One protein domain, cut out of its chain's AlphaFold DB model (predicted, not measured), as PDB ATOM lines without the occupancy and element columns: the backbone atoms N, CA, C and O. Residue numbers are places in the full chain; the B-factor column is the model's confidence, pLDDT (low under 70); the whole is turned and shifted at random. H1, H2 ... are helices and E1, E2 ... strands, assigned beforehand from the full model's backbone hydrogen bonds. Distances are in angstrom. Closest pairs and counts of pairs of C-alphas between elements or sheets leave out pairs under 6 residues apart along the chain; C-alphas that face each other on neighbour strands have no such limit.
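What this domain is: This is residues 19 to 42 and 61 to 134 of the 135 residues of the protein "AAA domain-containing protein" of Candidatus Kentron sp. LFY (UniProt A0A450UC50). A long, twisted antiparallel sheet of five strands makes the length of the domain, and three short helices gather toward the end where E4 turns into E5. H2 and H3 graze the sheet there, while H1 makes a helical hairpin with H2 and is not on the sheet. The printed part has 98 residues, with three named helices and five named strands in the order E1 E2 H1 H2 H3 E3 E4 E5 along the chain; the sheet's order is E2 E1 E3 E4 E5, and the class is mixed, helices and strands. The whole is compact, with a radius of gyration of the C-alphas of 14.1 A, yet elongated in outline, spanning 44 by 28 by 23 A.

How they stand to each other: E1, residues 19 to 25, and E2, residues 36 to 39, form a hairpin, antiparallel at 172 degrees, with N 22 and O 38 2.9 A apart, within hydrogen-bond range. H1, residues 61 to 68, and H2, residues 72 to 79, touch, the closest C-alphas being those of Phe 66 and Leu 72, 5.1 A apart. They run opposite ways at a shallow tilt of 34 degrees, only just short of steep. H2 only grazes the sheet, with its residues 72 to 77; its closest C-alphas to E5, residues 121 to 133, are those of Val 76 and Arg 121, 6.6 A. H3, residues 81 to 84, is close to H2 but not clearly touching, the closest C-alphas, of Val 76 and Leu 84, being 7.6 A apart; H3 also only grazes the sheet. E3, residues 94 to 102, is antiparallel to E1 at 166 degrees, with N 98 and O 23 at 2.8 A. E3, E4, residues 106 to 117, and E5 form a meander, each strand the antiparallel neighbour of the one before; N 99 and O 110 are 2.8 A apart, and N 113 and O 126 2.8 A. H1 and E5 are apart. Every O i to N i+4 pair is within hydrogen-bond range in H1 and H2; H3 is too short for such a pair.

Where its parts are: E1 begins at C-alpha 19, (-49.502, 4.240, -5.235), and is 17.6 A long; E2 measures 9.9 A. H1 is 10.7 A, H2 10.8 A and H3 5.2 A long. E3 runs 26.5 A and E4 35.7 A. E5, 36.7 A, ends at C-alpha 133, (-61.085, -3.016, 2.850).

The domain as a whole: The C-alphas farthest apart are those of Gln 104 and Pro 119, 44.9 A. Residues 43 to 60 are cut out, with 16.1 A from C-alpha 42 to C-alpha 61. Of the links that are printed whole, none is long. The mean pLDDT of the printed part is 95.0, and no printed residue is under 70.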
ATOM      1  N   LEU A  19     -49.455   2.800  -5.474       96.94
ATOM      2  CA  LEU A  19     -49.502   4.240  -5.235       96.94
ATOM      3  C   LEU A  19     -50.245   4.907  -6.399       96.94
ATOM      4  O   LEU A  19     -49.768   4.864  -7.530       96.94
ATOM      5  N   ASN A  20     -51.392   5.512  -6.118       97.06
ATOM      6  CA  ASN A  20     -52.262   6.106  -7.136       97.06
ATOM      7  C   ASN A  20     -52.389   7.629  -7.000       97.06
ATOM      8  O   ASN A  20     -52.858   8.297  -7.920       97.06
ATOM      9  N   ARG A  21     -51.985   8.190  -5.855       98.12
ATOM     10  CA  ARG A  21     -52.076   9.623  -5.590       98.12
ATOM     11  C   ARG A  21     -51.121  10.043  -4.485       98.12
ATOM     12  O   ARG A  21     -50.956   9.347  -3.484       98.12
ATOM     13  N   ILE A  22     -50.534  11.219  -4.661       98.31
ATOM     14  CA  ILE A  22     -49.765  11.926  -3.639       98.31
ATOM     15  C   ILE A  22     -50.467  13.247  -3.367       98.31
ATOM     16  O   ILE A  22     -50.598  14.060  -4.279       98.31
ATOM     17  N   ASP A  23     -50.847  13.486  -2.119       98.19
ATOM     18  CA  ASP A  23     -51.185  14.833  -1.666       98.19
ATOM     19  C   ASP A  23     -49.976  15.393  -0.927       98.19
ATOM     20  O   ASP A  23     -49.422  14.726  -0.054       98.19
ATOM     21  N   ILE A  24     -49.533  16.598  -1.274       98.00
ATOM     22  CA  ILE A  24     -48.345  17.212  -0.681       98.00
ATOM     23  C   ILE A  24     -48.532  18.712  -0.489       98.00
ATOM     24  O   ILE A  24     -49.029  19.417  -1.363       98.00
ATOM     25  N   LYS A  25     -48.102  19.210   0.668       97.69
ATOM     26  CA  LYS A  25     -48.203  20.615   1.053       97.69
ATOM     27  C   LYS A  25     -46.957  21.064   1.806       97.69
ATOM     28  O   LYS A  25     -46.410  20.331   2.625       97.69
ATOM     29  N   GLY A  26     -46.533  22.295   1.545       97.06
ATOM     30  CA  GLY A  26     -45.424  22.951   2.233       97.06
ATOM     31  C   GLY A  26     -44.034  22.537   1.745       97.06
ATOM     32  O   GLY A  26     -43.050  23.001   2.312       97.06
ATOM     33  N   PHE A  27     -43.926  21.711   0.698       97.69
ATOM     34  CA  PHE A  27     -42.644  21.229   0.169       97.69
ATOM     35  C   PHE A  27     -42.237  21.949  -1.116       97.69
ATOM     36  O   PHE A  27     -42.895  21.799  -2.145       97.69
ATOM     37  N   LYS A  28     -41.105  22.658  -1.100       96.12
ATOM     38  CA  LYS A  28     -40.554  23.392  -2.252       96.12
ATOM     39  C   LYS A  28     -41.625  24.254  -2.935       96.12
ATOM     40  O   LYS A  28     -42.125  25.189  -2.327       96.12
ATOM     41  N   SER A  29     -41.993  23.950  -4.182       94.00
ATOM     42  CA  SER A  29     -43.037  24.677  -4.920       94.00
ATOM     43  C   SER A  29     -44.464  24.221  -4.609       94.00
ATOM     44  O   SER A  29     -45.403  24.869  -5.056       94.00
ATOM     45  N   PHE A  30     -44.658  23.121  -3.877       93.19
ATOM     46  CA  PHE A  30     -45.974  22.609  -3.476       93.19
ATOM     47  C   PHE A  30     -46.490  23.352  -2.236       93.19
ATOM     48  O   PHE A  30     -46.741  22.769  -1.182       93.19
ATOM     49  N   GLY A  31     -46.551  24.677  -2.342       84.94
ATOM     50  CA  GLY A  31     -47.037  25.578  -1.302       84.94
ATOM     51  C   GLY A  31     -48.549  25.810  -1.354       84.94
ATOM     52  O   GLY A  31     -49.284  25.123  -2.055       84.94
ATOM     53  N   GLY A  32     -49.009  26.831  -0.626       77.19
ATOM     54  CA  GLY A  32     -50.408  27.273  -0.621       77.19
ATOM     55  C   GLY A  32     -51.279  26.610   0.452       77.19
ATOM     56  O   GLY A  32     -50.859  25.675   1.136       77.19
ATOM     57  N   LYS A  33     -52.506  27.125   0.630       77.25
ATOM     58  CA  LYS A  33     -53.455  26.615   1.637       77.25
ATOM     59  C   LYS A  33     -53.889  25.175   1.351       77.25
ATOM     60  O   LYS A  33     -53.974  24.397   2.296       77.25
ATOM     61  N   GLU A  34     -54.045  24.813   0.081       85.38
ATOM     62  CA  GLU A  34     -54.547  23.494  -0.334       85.38
ATOM     63  C   GLU A  34     -53.437  22.485  -0.684       85.38
ATOM     64  O   GLU A  34     -53.675  21.283  -0.689       85.38
ATOM     65  N   GLY A  35     -52.201  22.939  -0.932       92.69
ATOM     66  CA  GLY A  35     -51.133  22.074  -1.444       92.69
ATOM     67  C   GLY A  35     -51.401  21.606  -2.878       92.69
ATOM     68  O   GLY A  35     -52.037  22.309  -3.663       92.69
ATOM     69  N   GLN A  36     -50.895  20.426  -3.232       95.25
ATOM     70  CA  GLN A  36     -51.104  19.810  -4.537       95.25
ATOM     71  C   GLN A  36     -51.471  18.333  -4.395       95.25
ATOM     72  O   GLN A  36     -50.836  17.603  -3.637       95.25
ATOM     73  N   SER A  37     -52.461  17.902  -5.177       96.31
ATOM     74  CA  SER A  37     -52.825  16.498  -5.353       96.31
ATOM     75  C   SER A  37     -52.343  16.014  -6.719       96.31
ATOM     76  O   SER A  37     -52.611  16.649  -7.742       96.31
ATOM     77  N   ILE A  38     -51.571  14.933  -6.735       96.06
ATOM     78  CA  ILE A  38     -50.870  14.426  -7.915       96.06
ATOM     79  C   ILE A  38     -51.337  12.992  -8.157       96.06
ATOM     80  O   ILE A  38     -50.929  12.104  -7.405       96.06
ATOM     81  N   PRO A  39     -52.178  12.742  -9.175       96.81
ATOM     82  CA  PRO A  39     -52.559  11.390  -9.548       96.81
ATOM     83  C   PRO A  39     -51.375  10.662 -10.192       96.81
ATOM     84  O   PRO A  39     -50.568  11.261 -10.905       96.81
ATOM     85  N   LEU A  40     -51.292   9.361  -9.945       96.38
ATOM     86  CA  LEU A  40     -50.273   8.461 -10.462       96.38
ATOM     87  C   LEU A  40     -50.953   7.231 -11.069       96.38
ATOM     88  O   LEU A  40     -51.884   6.672 -10.495       96.38
ATOM     89  N   GLY A  41     -50.474   6.819 -12.235       93.56
ATOM     90  CA  GLY A  41     -50.825   5.546 -12.862       93.56
ATOM     91  C   GLY A  41     -49.607   4.635 -12.988       93.56
ATOM     92  O   GLY A  41     -48.498   5.018 -12.611       93.56
ATOM     93  N   ASP A  42     -49.804   3.460 -13.591       91.19
ATOM     94  CA  ASP A  42     -48.722   2.502 -13.880       91.19
ATOM     95  C   ASP A  42     -47.571   3.144 -14.674       91.19
ATOM     96  O   ASP A  42     -46.401   2.828 -14.465       91.19
ATOM     97  N   PHE A  61     -39.719  12.241  -3.892       97.25
ATOM     98  CA  PHE A  61     -39.356  10.817  -3.834       97.25
ATOM     99  C   PHE A  61     -37.967  10.577  -3.226       97.25
ATOM    100  O   PHE A  61     -37.769   9.600  -2.505       97.25
ATOM    101  N   LYS A  62     -37.007  11.483  -3.459       97.44
ATOM    102  CA  LYS A  62     -35.711  11.432  -2.765       97.44
ATOM    103  C   LYS A  62     -35.893  11.612  -1.258       97.44
ATOM    104  O   LYS A  62     -35.368  10.796  -0.512       97.44
ATOM    105  N   LEU A  63     -36.656  12.614  -0.816       97.75
ATOM    106  CA  LEU A  63     -36.986  12.801   0.603       97.75
ATOM    107  C   LEU A  63     -37.571  11.516   1.210       97.75
ATOM    108  O   LEU A  63     -37.069  11.067   2.237       97.75
ATOM    109  N   LEU A  64     -38.558  10.896   0.552       97.31
ATOM    110  CA  LEU A  64     -39.167   9.641   1.010       97.31
ATOM    111  C   LEU A  64     -38.130   8.522   1.196       97.31
ATOM    112  O   LEU A  64     -38.123   7.871   2.233       97.31
ATOM    113  N   ASN A  65     -37.210   8.333   0.248       96.88
ATOM    114  CA  ASN A  65     -36.146   7.326   0.361       96.88
ATOM    115  C   ASN A  65     -35.202   7.585   1.558       96.88
ATOM    116  O   ASN A  65     -34.790   6.675   2.276       96.88
ATOM    117  N   PHE A  66     -34.872   8.849   1.835       97.19
ATOM    118  CA  PHE A  66     -34.090   9.177   3.032       97.19
ATOM    119  C   PHE A  66     -34.886   8.957   4.324       97.19
ATOM    120  O   PHE A  66     -34.302   8.597   5.344       97.19
ATOM    121  N   MET A  67     -36.208   9.136   4.304       95.81
ATOM    122  CA  MET A  67     -37.055   8.835   5.460       95.81
ATOM    123  C   MET A  67     -37.101   7.334   5.760       95.81
ATOM    124  O   MET A  67     -36.928   6.957   6.916       95.81
ATOM    125  N   THR A  68     -37.247   6.476   4.745       94.00
ATOM    126  CA  THR A  68     -37.317   5.012   4.936       94.00
ATOM    127  C   THR A  68     -36.018   4.399   5.459       94.00
ATOM    128  O   THR A  68     -36.029   3.308   6.015       94.00
ATOM    129  N   THR A  69     -34.895   5.098   5.303       95.44
ATOM    130  CA  THR A  69     -33.569   4.662   5.767       95.44
ATOM    131  C   THR A  69     -33.150   5.308   7.091       95.44
ATOM    132  O   THR A  69     -32.020   5.118   7.537       95.44
ATOM    133  N   GLY A  70     -34.021   6.106   7.722       92.69
ATOM    134  CA  GLY A  70     -33.686   6.865   8.935       92.69
ATOM    135  C   GLY A  70     -32.711   8.028   8.699       92.69
ATOM    136  O   GLY A  70     -32.259   8.671   9.644       92.69
ATOM    137  N   ALA A  71     -32.402   8.349   7.442       96.00
ATOM    138  CA  ALA A  71     -31.426   9.357   7.038       96.00
ATOM    139  C   ALA A  71     -32.052  10.739   6.746       96.00
ATOM    140  O   ALA A  71     -31.442  11.579   6.077       96.00
ATOM    141  N   LEU A  72     -33.254  11.022   7.268       96.12
ATOM    142  CA  LEU A  72     -33.963  12.292   7.057       96.12
ATOM    143  C   LEU A  72     -33.088  13.512   7.383       96.12
ATOM    144  O   LEU A  72     -32.985  14.427   6.566       96.12
ATOM    145  N   GLN A  73     -32.407  13.521   8.534       95.56
ATOM    146  CA  GLN A  73     -31.571  14.663   8.930       95.56
ATOM    147  C   GLN A  73     -30.395  14.887   7.976       95.56
ATOM    148  O   GLN A  73     -30.026  16.026   7.708       95.56
ATOM    149  N   GLN A  74     -29.844  13.817   7.395       95.88
ATOM    150  CA  GLN A  74     -28.793  13.927   6.385       95.88
ATOM    151  C   GLN A  74     -29.322  14.598   5.111       95.88
ATOM    152  O   GLN A  74     -28.639  15.441   4.528       95.88
ATOM    153  N   TYR A  75     -30.537  14.254   4.681       96.25
ATOM    154  CA  TYR A  75     -31.178  14.908   3.541       96.25
ATOM    155  C   TYR A  75     -31.450  16.390   3.816       96.25
ATOM    156  O   TYR A  75     -31.094  17.236   2.994       96.25
ATOM    157  N   VAL A  76     -32.015  16.709   4.986       95.94
ATOM    158  CA  VAL A  76     -32.284  18.094   5.406       95.94
ATOM    159  C   VAL A  76     -30.992  18.904   5.468       95.94
ATOM    160  O   VAL A  76     -30.937  19.975   4.874       95.94
ATOM    161  N   GLY A  77     -29.931  18.375   6.083       95.12
ATOM    162  CA  GLY A  77     -28.633  19.048   6.164       95.12
ATOM    163  C   GLY A  77     -27.978  19.283   4.798       95.12
ATOM    164  O   GLY A  77     -27.364  20.322   4.583       95.12
ATOM    165  N   ARG A  78     -28.152  18.360   3.840       95.19
ATOM    166  CA  ARG A  78     -27.631  18.510   2.466       95.19
ATOM    167  C   ARG A  78     -28.401  19.526   1.627       95.19
ATOM    168  O   ARG A  78     -27.818  20.123   0.730       95.19
ATOM    169  N   GLN A  79     -29.709  19.656   1.838       95.44
ATOM    170  CA  GLN A  79     -30.566  20.547   1.047       95.44
ATOM    171  C   GLN A  79     -30.738  21.929   1.693       95.44
ATOM    172  O   GLN A  79     -30.971  22.906   0.991       95.44
ATOM    173  N   GLY A  80     -30.634  22.017   3.018       94.81
ATOM    174  CA  GLY A  80     -31.018  23.182   3.808       94.81
ATOM    175  C   GLY A  80     -32.533  23.250   4.027       94.81
ATOM    176  O   GLY A  80     -33.324  23.216   3.083       94.81
ATOM    177  N   VAL A  81     -32.961  23.393   5.284       94.75
ATOM    178  CA  VAL A  81     -34.386  23.364   5.668       94.75
ATOM    179  C   VAL A  81     -35.234  24.419   4.946       94.75
ATOM    180  O   VAL A  81     -36.339  24.126   4.494       94.75
ATOM    181  N   ASN A  82     -34.684  25.620   4.743       93.94
ATOM    182  CA  ASN A  82     -35.370  26.721   4.067       93.94
ATOM    183  C   ASN A  82     -35.626  26.457   2.583       93.94
ATOM    184  O   ASN A  82     -36.574  27.005   2.034       93.94
ATOM    185  N   GLN A  83     -34.809  25.621   1.937       94.62
ATOM    186  CA  GLN A  83     -35.041  25.224   0.547       94.62
ATOM    187  C   GLN A  83     -36.112  24.135   0.438       94.62
ATOM    188  O   GLN A  83     -36.712  23.966  -0.621       94.62
ATOM    189  N   LEU A  84     -36.332  23.368   1.511       96.69
ATOM    190  CA  LEU A  84     -37.343  22.316   1.560       96.69
ATOM    191  C   LEU A  84     -38.726  22.869   1.898       96.69
ATOM    192  O   LEU A  84     -39.707  22.408   1.321       96.69
ATOM    193  N   LEU A  85     -38.809  23.846   2.800       96.44
ATOM    194  CA  LEU A  85     -40.059  24.503   3.176       96.44
ATOM    195  C   LEU A  85     -40.471  25.524   2.110       96.44
ATOM    196  O   LEU A  85     -39.680  26.375   1.708       96.44
ATOM    197  N   SER A  86     -41.724  25.464   1.660       95.81
ATOM    198  CA  SER A  86     -42.259  26.430   0.695       95.81
ATOM    199  C   SER A  86     -42.150  27.847   1.254       95.81
ATOM    200  O   SER A  86     -42.695  28.137   2.313       95.81
ATOM    201  N   TYR A  87     -41.470  28.746   0.543       93.62
ATOM    202  CA  TYR A  87     -41.195  30.109   1.023       93.62
ATOM    203  C   TYR A  87     -40.442  30.172   2.375       93.62
ATOM    204  O   TYR A  87     -40.521  31.180   3.083       93.62
ATOM    205  N   GLY A  88     -39.696  29.117   2.727       93.31
ATOM    206  CA  GLY A  88     -38.840  29.050   3.913       93.31
ATOM    207  C   GLY A  88     -39.575  28.886   5.249       93.31
ATOM    208  O   GLY A  88     -40.803  28.935   5.332       93.31
ATOM    209  N   ASN A  89     -38.793  28.715   6.323       90.75
ATOM    210  CA  ASN A  89     -39.286  28.446   7.681       90.75
ATOM    211  C   ASN A  89     -40.055  29.607   8.335       90.75
ATOM    212  O   ASN A  89     -40.790  29.385   9.290       90.75
ATOM    213  N   LYS A  90     -39.920  30.834   7.816       91.88
ATOM    214  CA  LYS A  90     -40.697  32.000   8.267       91.88
ATOM    215  C   LYS A  90     -42.149  31.974   7.786       91.88
ATOM    216  O   LYS A  90     -42.980  32.676   8.349       91.88
ATOM    217  N   THR A  91     -42.430  31.209   6.731       91.69
ATOM    218  CA  THR A  91     -43.745  31.175   6.074       91.69
ATOM    219  C   THR A  91     -44.415  29.816   6.229       91.69
ATOM    220  O   THR A  91     -45.626  29.737   6.418       91.69
ATOM    221  N   THR A  92     -43.636  28.738   6.138       95.06
ATOM    222  CA  THR A  92     -44.135  27.367   6.216       95.06
ATOM    223  C   THR A  92     -43.471  26.653   7.379       95.06
ATOM    224  O   THR A  92     -42.263  26.447   7.381       95.06
ATOM    225  N   GLU A  93     -44.275  26.231   8.349       93.50
ATOM    226  CA  GLU A  93     -43.795  25.573   9.571       93.50
ATOM    227  C   GLU A  93     -43.707  24.048   9.439       93.50
ATOM    228  O   GLU A  93     -43.090  23.379  10.268       93.50
ATOM    229  N   SER A  94     -44.332  23.467   8.411       96.44
ATOM    230  CA  SER A  94     -44.318  22.021   8.200       96.44
ATOM    231  C   SER A  94     -44.530  21.615   6.747       96.44
ATOM    232  O   SER A  94     -45.262  22.272   6.007       96.44
ATOM    233  N   ILE A  95     -43.965  20.465   6.388       97.94
ATOM    234  CA  ILE A  95     -44.339  19.700   5.200       97.94
ATOM    235  C   ILE A  95     -45.330  18.625   5.631       97.94
ATOM    236  O   ILE A  95     -45.061  17.883   6.575       97.94
ATOM    237  N   THR A  96     -46.447  18.509   4.926       98.25
ATOM    238  CA  THR A  96     -47.413  17.425   5.133       98.25
ATOM    239  C   THR A  96     -47.609  16.695   3.821       98.25
ATOM    240  O   THR A  96     -47.711  17.334   2.771       98.25
ATOM    241  N   PHE A  97     -47.674  15.370   3.866       98.38
ATOM    242  CA  PHE A  97     -48.020  14.582   2.693       98.38
ATOM    243  C   PHE A  97     -48.856  13.357   3.047       98.38
ATOM    244  O   PHE A  97     -48.759  12.821   4.152       98.38
ATOM    245  N   LYS A  98     -49.653  12.911   2.075       98.56
ATOM    246  CA  LYS A  98     -50.393  11.652   2.096       98.56
ATOM    247  C   LYS A  98     -50.042  10.848   0.856       98.56
ATOM    248  O   LYS A  98     -50.101  11.364  -0.261       98.56
ATOM    249  N   LEU A  99     -49.685   9.590   1.060       98.56
ATOM    250  CA  LEU A  99     -49.497   8.606   0.005       98.56
ATOM    251  C   LEU A  99     -50.724   7.700  -0.004       98.56
ATOM    252  O   LEU A  99     -50.986   7.019   0.987       98.56
ATOM    253  N   HIS A 100     -51.471   7.718  -1.103       98.44
ATOM    254  CA  HIS A 100     -52.671   6.903  -1.272       98.44
ATOM    255  C   HIS A 100     -52.342   5.693  -2.128       98.44
ATOM    256  O   HIS A 100     -51.852   5.823  -3.255       98.44
ATOM    257  N   PHE A 101     -52.648   4.520  -1.598       97.31
ATOM    258  CA  PHE A 101     -52.483   3.258  -2.287       97.31
ATOM    259  C   PHE A 101     -53.836   2.587  -2.468       97.31
ATOM    260  O   PHE A 101     -54.720   2.699  -1.623       97.31
ATOM    261  N   SER A 102     -54.011   1.862  -3.567       95.94
ATOM    262  CA  SER A 102     -55.209   1.052  -3.766       95.94
ATOM    263  C   SER A 102     -54.933  -0.208  -4.565       95.94
ATOM    264  O   SER A 102     -54.090  -0.201  -5.462       95.94
ATOM    265  N   SER A 103     -55.727  -1.235  -4.296       94.19
ATOM    266  CA  SER A 103     -55.903  -2.433  -5.113       94.19
ATOM    267  C   SER A 103     -57.396  -2.598  -5.436       94.19
ATOM    268  O   SER A 103     -58.193  -1.676  -5.198       94.19
ATOM    269  N   GLN A 104     -57.788  -3.747  -5.992       91.19
ATOM    270  CA  GLN A 104     -59.208  -4.071  -6.160       91.19
ATOM    271  C   GLN A 104     -59.915  -4.259  -4.810       91.19
ATOM    272  O   GLN A 104     -61.060  -3.847  -4.667       91.19
ATOM    273  N   GLU A 105     -59.208  -4.776  -3.805       93.38
ATOM    274  CA  GLU A 105     -59.800  -5.215  -2.535       93.38
ATOM    275  C   GLU A 105     -59.590  -4.245  -1.370       93.38
ATOM    276  O   GLU A 105     -60.236  -4.374  -0.332       93.38
ATOM    277  N   ALA A 106     -58.670  -3.288  -1.495       94.88
ATOM    278  CA  ALA A 106     -58.309  -2.410  -0.388       94.88
ATOM    279  C   ALA A 106     -57.824  -1.026  -0.840       94.88
ATOM    280  O   ALA A 106     -57.500  -0.784  -2.012       94.88
ATOM    281  N   ALA A 107     -57.790  -0.106   0.117       96.56
ATOM    282  CA  ALA A 107     -57.173   1.203   0.014       96.56
ATOM    283  C   ALA A 107     -56.416   1.536   1.304       96.56
ATOM    284  O   ALA A 107     -56.966   1.417   2.398       96.56
ATOM    285  N   ASP A 108     -55.192   2.036   1.140       97.00
ATOM    286  CA  ASP A 108     -54.313   2.419   2.239       97.00
ATOM    287  C   ASP A 108     -53.919   3.880   2.098       97.00
ATOM    288  O   ASP A 108     -53.690   4.388   0.998       97.00
ATOM    289  N   THR A 109     -53.801   4.569   3.224       98.31
ATOM    290  CA  THR A 109     -53.253   5.923   3.273       98.31
ATOM    291  C   THR A 109     -52.147   5.979   4.305       98.31
ATOM    292  O   THR A 109     -52.386   5.694   5.474       98.31
ATOM    293  N   TYR A 110     -50.958   6.393   3.877       98.19
ATOM    294  CA  TYR A 110     -49.863   6.763   4.768       98.19
ATOM    295  C   TYR A 110     -49.755   8.284   4.824       98.19
ATOM    296  O   TYR A 110     -49.588   8.931   3.789       98.19
ATOM    297  N   GLU A 111     -49.866   8.862   6.013       98.38
ATOM    298  CA  GLU A 111     -49.829  10.304   6.244       98.38
ATOM    299  C   GLU A 111     -48.666  10.670   7.157       98.38
ATOM    300  O   GLU A 111     -48.463  10.050   8.200       98.38
ATOM    301  N   VAL A 112     -47.932  11.720   6.785       98.56
ATOM    302  CA  VAL A 112     -46.834  12.249   7.594       98.56
ATOM    303  C   VAL A 112     -46.883  13.766   7.653       98.56
ATOM    304  O   VAL A 112     -47.130  14.448   6.655       98.56
ATOM    305  N   ARG A 113     -46.551  14.295   8.832       98.44
ATOM    306  CA  ARG A 113     -46.229  15.697   9.066       98.44
ATOM    307  C   ARG A 113     -44.786  15.833   9.546       98.44
ATOM    308  O   ARG A 113     -44.419  15.322  10.602       98.44
ATOM    309  N   LEU A 114     -43.988  16.569   8.782       98.00
ATOM    310  CA  LEU A 114     -42.633  16.978   9.133       98.00
ATOM    311  C   LEU A 114     -42.661  18.431   9.605       98.00
ATOM    312  O   LEU A 114     -42.858  19.334   8.791       98.00
ATOM    313  N   ALA A 115     -42.474  18.664  10.900       97.56
ATOM    314  CA  ALA A 115     -42.437  20.006  11.468       97.56
ATOM    315  C   ALA A 115     -41.011  20.559  11.498       97.56
ATOM    316  O   ALA A 115     -40.043  19.831  11.740       97.56
ATOM    317  N   TYR A 116     -40.895  21.865  11.275       96.69
ATOM    318  CA  TYR A 116     -39.673  22.609  11.532       96.69
ATOM    319  C   TYR A 116     -39.328  22.568  13.024       96.69
ATOM    320  O   TYR A 116     -40.179  22.774  13.888       96.69
ATOM    321  N   GLY A 117     -38.057  22.322  13.327       93.62
ATOM    322  CA  GLY A 117     -37.502  22.423  14.669       93.62
ATOM    323  C   GLY A 117     -36.165  23.151  14.652       93.62
ATOM    324  O   GLY A 117     -35.416  23.077  13.680       93.62
ATOM    325  N   MET A 118     -35.843  23.834  15.749       88.81
ATOM    326  CA  MET A 118     -34.550  24.501  15.898       88.81
ATOM    327  C   MET A 118     -33.450  23.529  16.377       88.81
ATOM    328  O   MET A 118     -33.754  22.630  17.170       88.81
ATOM    329  N   PRO A 119     -32.183  23.731  15.960       85.94
ATOM    330  CA  PRO A 119     -31.753  24.573  14.836       85.94
ATOM    331  C   PRO A 119     -31.897  23.831  13.489       85.94
ATOM    332  O   PRO A 119     -31.403  22.716  13.344       85.94
ATOM    333  N   ASP A 120     -32.574  24.452  12.515       87.50
ATOM    334  CA  ASP A 120     -32.667  24.047  11.100       87.50
ATOM    335  C   ASP A 120     -32.899  22.555  10.783       87.50
ATOM    336  O   ASP A 120     -32.331  21.997   9.839       87.50
ATOM    337  N   ARG A 121     -33.794  21.901  11.529       93.31
ATOM    338  CA  ARG A 121     -34.177  20.498  11.307       93.31
ATOM    339  C   ARG A 121     -35.640  20.343  10.906       93.31
ATOM    340  O   ARG A 121     -36.479  21.189  11.209       93.31
ATOM    341  N   LEU A 122     -35.952  19.210  10.281       96.75
ATOM    342  CA  LEU A 122     -37.322  18.713  10.140       96.75
ATOM    343  C   LEU A 122     -37.447  17.410  10.910       96.75
ATOM    344  O   LEU A 122     -36.649  16.504  10.690       96.75
ATOM    345  N   PHE A 123     -38.435  17.295  11.787       95.62
ATOM    346  CA  PHE A 123     -38.707  16.061  12.523       95.62
ATOM    347  C   PHE A 123     -40.136  15.594  12.265       95.62
ATOM    348  O   PHE A 123     -41.015  16.399  11.958       95.62
ATOM    349  N   VAL A 124     -40.365  14.286  12.376       97.25
ATOM    350  CA  VAL A 124     -41.704  13.704  12.254       97.25
ATOM    351  C   VAL A 124     -42.509  14.116  13.486       97.25
ATOM    352  O   VAL A 124     -42.205  13.694  14.597       97.25
ATOM    353  N   SER A 125     -43.499  14.986  13.295       97.88
ATOM    354  CA  SER A 125     -44.390  15.460  14.363       97.88
ATOM    355  C   SER A 125     -45.737  14.737  14.367       97.88
ATOM    356  O   SER A 125     -46.531  14.921  15.282       97.88
ATOM    357  N   GLY A 126     -46.025  13.978  13.314       97.81
ATOM    358  CA  GLY A 126     -47.221  13.161  13.183       97.81
ATOM    359  C   GLY A 126     -47.036  12.160  12.056       97.81
ATOM    360  O   GLY A 126     -46.474  12.497  11.013       97.81
ATOM    361  N   GLU A 127     -47.494  10.941  12.285       97.81
ATOM    362  CA  GLU A 127     -47.416   9.829  11.349       97.81
ATOM    363  C   GLU A 127     -48.624   8.927  11.587       97.81
ATOM    364  O   GLU A 127     -49.011   8.693  12.735       97.81
ATOM    365  N   GLY A 128     -49.248   8.459  10.514       97.94
ATOM    366  CA  GLY A 128     -50.434   7.623  10.601       97.94
ATOM    367  C   GLY A 128     -50.606   6.751   9.371       97.94
ATOM    368  O   GLY A 128     -50.198   7.110   8.266       97.94
ATOM    369  N   VAL A 129     -51.234   5.598   9.582       97.56
ATOM    370  CA  VAL A 129     -51.645   4.680   8.523       97.56
ATOM    371  C   VAL A 129     -53.123   4.374   8.713       97.56
ATOM    372  O   VAL A 129     -53.548   4.037   9.818       97.56
ATOM    373  N   THR A 130     -53.885   4.452   7.629       97.44
ATOM    374  CA  THR A 130     -55.278   4.003   7.579       97.44
ATOM    375  C   THR A 130     -55.400   2.909   6.532       97.44
ATOM    376  O   THR A 130     -54.937   3.097   5.410       97.44
ATOM    377  N   TYR A 131     -56.041   1.804   6.900       95.88
ATOM    378  CA  TYR A 131     -56.383   0.694   6.014       95.88
ATOM    379  C   TYR A 131     -57.903   0.612   5.880       95.88
ATOM    380  O   TYR A 131     -58.619   0.651   6.884       95.88
ATOM    381  N   GLN A 132     -58.392   0.463   4.655       94.94
ATOM    382  CA  GLN A 132     -59.800   0.238   4.368       94.94
ATOM    383  C   GLN A 132     -59.943  -0.913   3.376       94.94
ATOM    384  O   GLN A 132     -59.476  -0.832   2.240       94.94
ATOM    385  N   ARG A 133     -60.648  -1.972   3.780       92.56
ATOM    386  CA  ARG A 133     -61.085  -3.016   2.850       92.56
ATOM    387  C   ARG A 133     -62.251  -2.485   2.016       92.56
ATOM    388  O   ARG A 133     -63.143  -1.833   2.555       92.56
ATOM    389  N   LYS A 134     -62.222  -2.739   0.713       87.31
ATOM    390  CA  LYS A 134     -63.332  -2.479  -0.200       87.31
ATOM    391  C   LYS A 134     -64.278  -3.676  -0.129       87.31
ATOM    392  O   LYS A 134     -63.814  -4.815  -0.175       87.31
TER     393      LYS A 134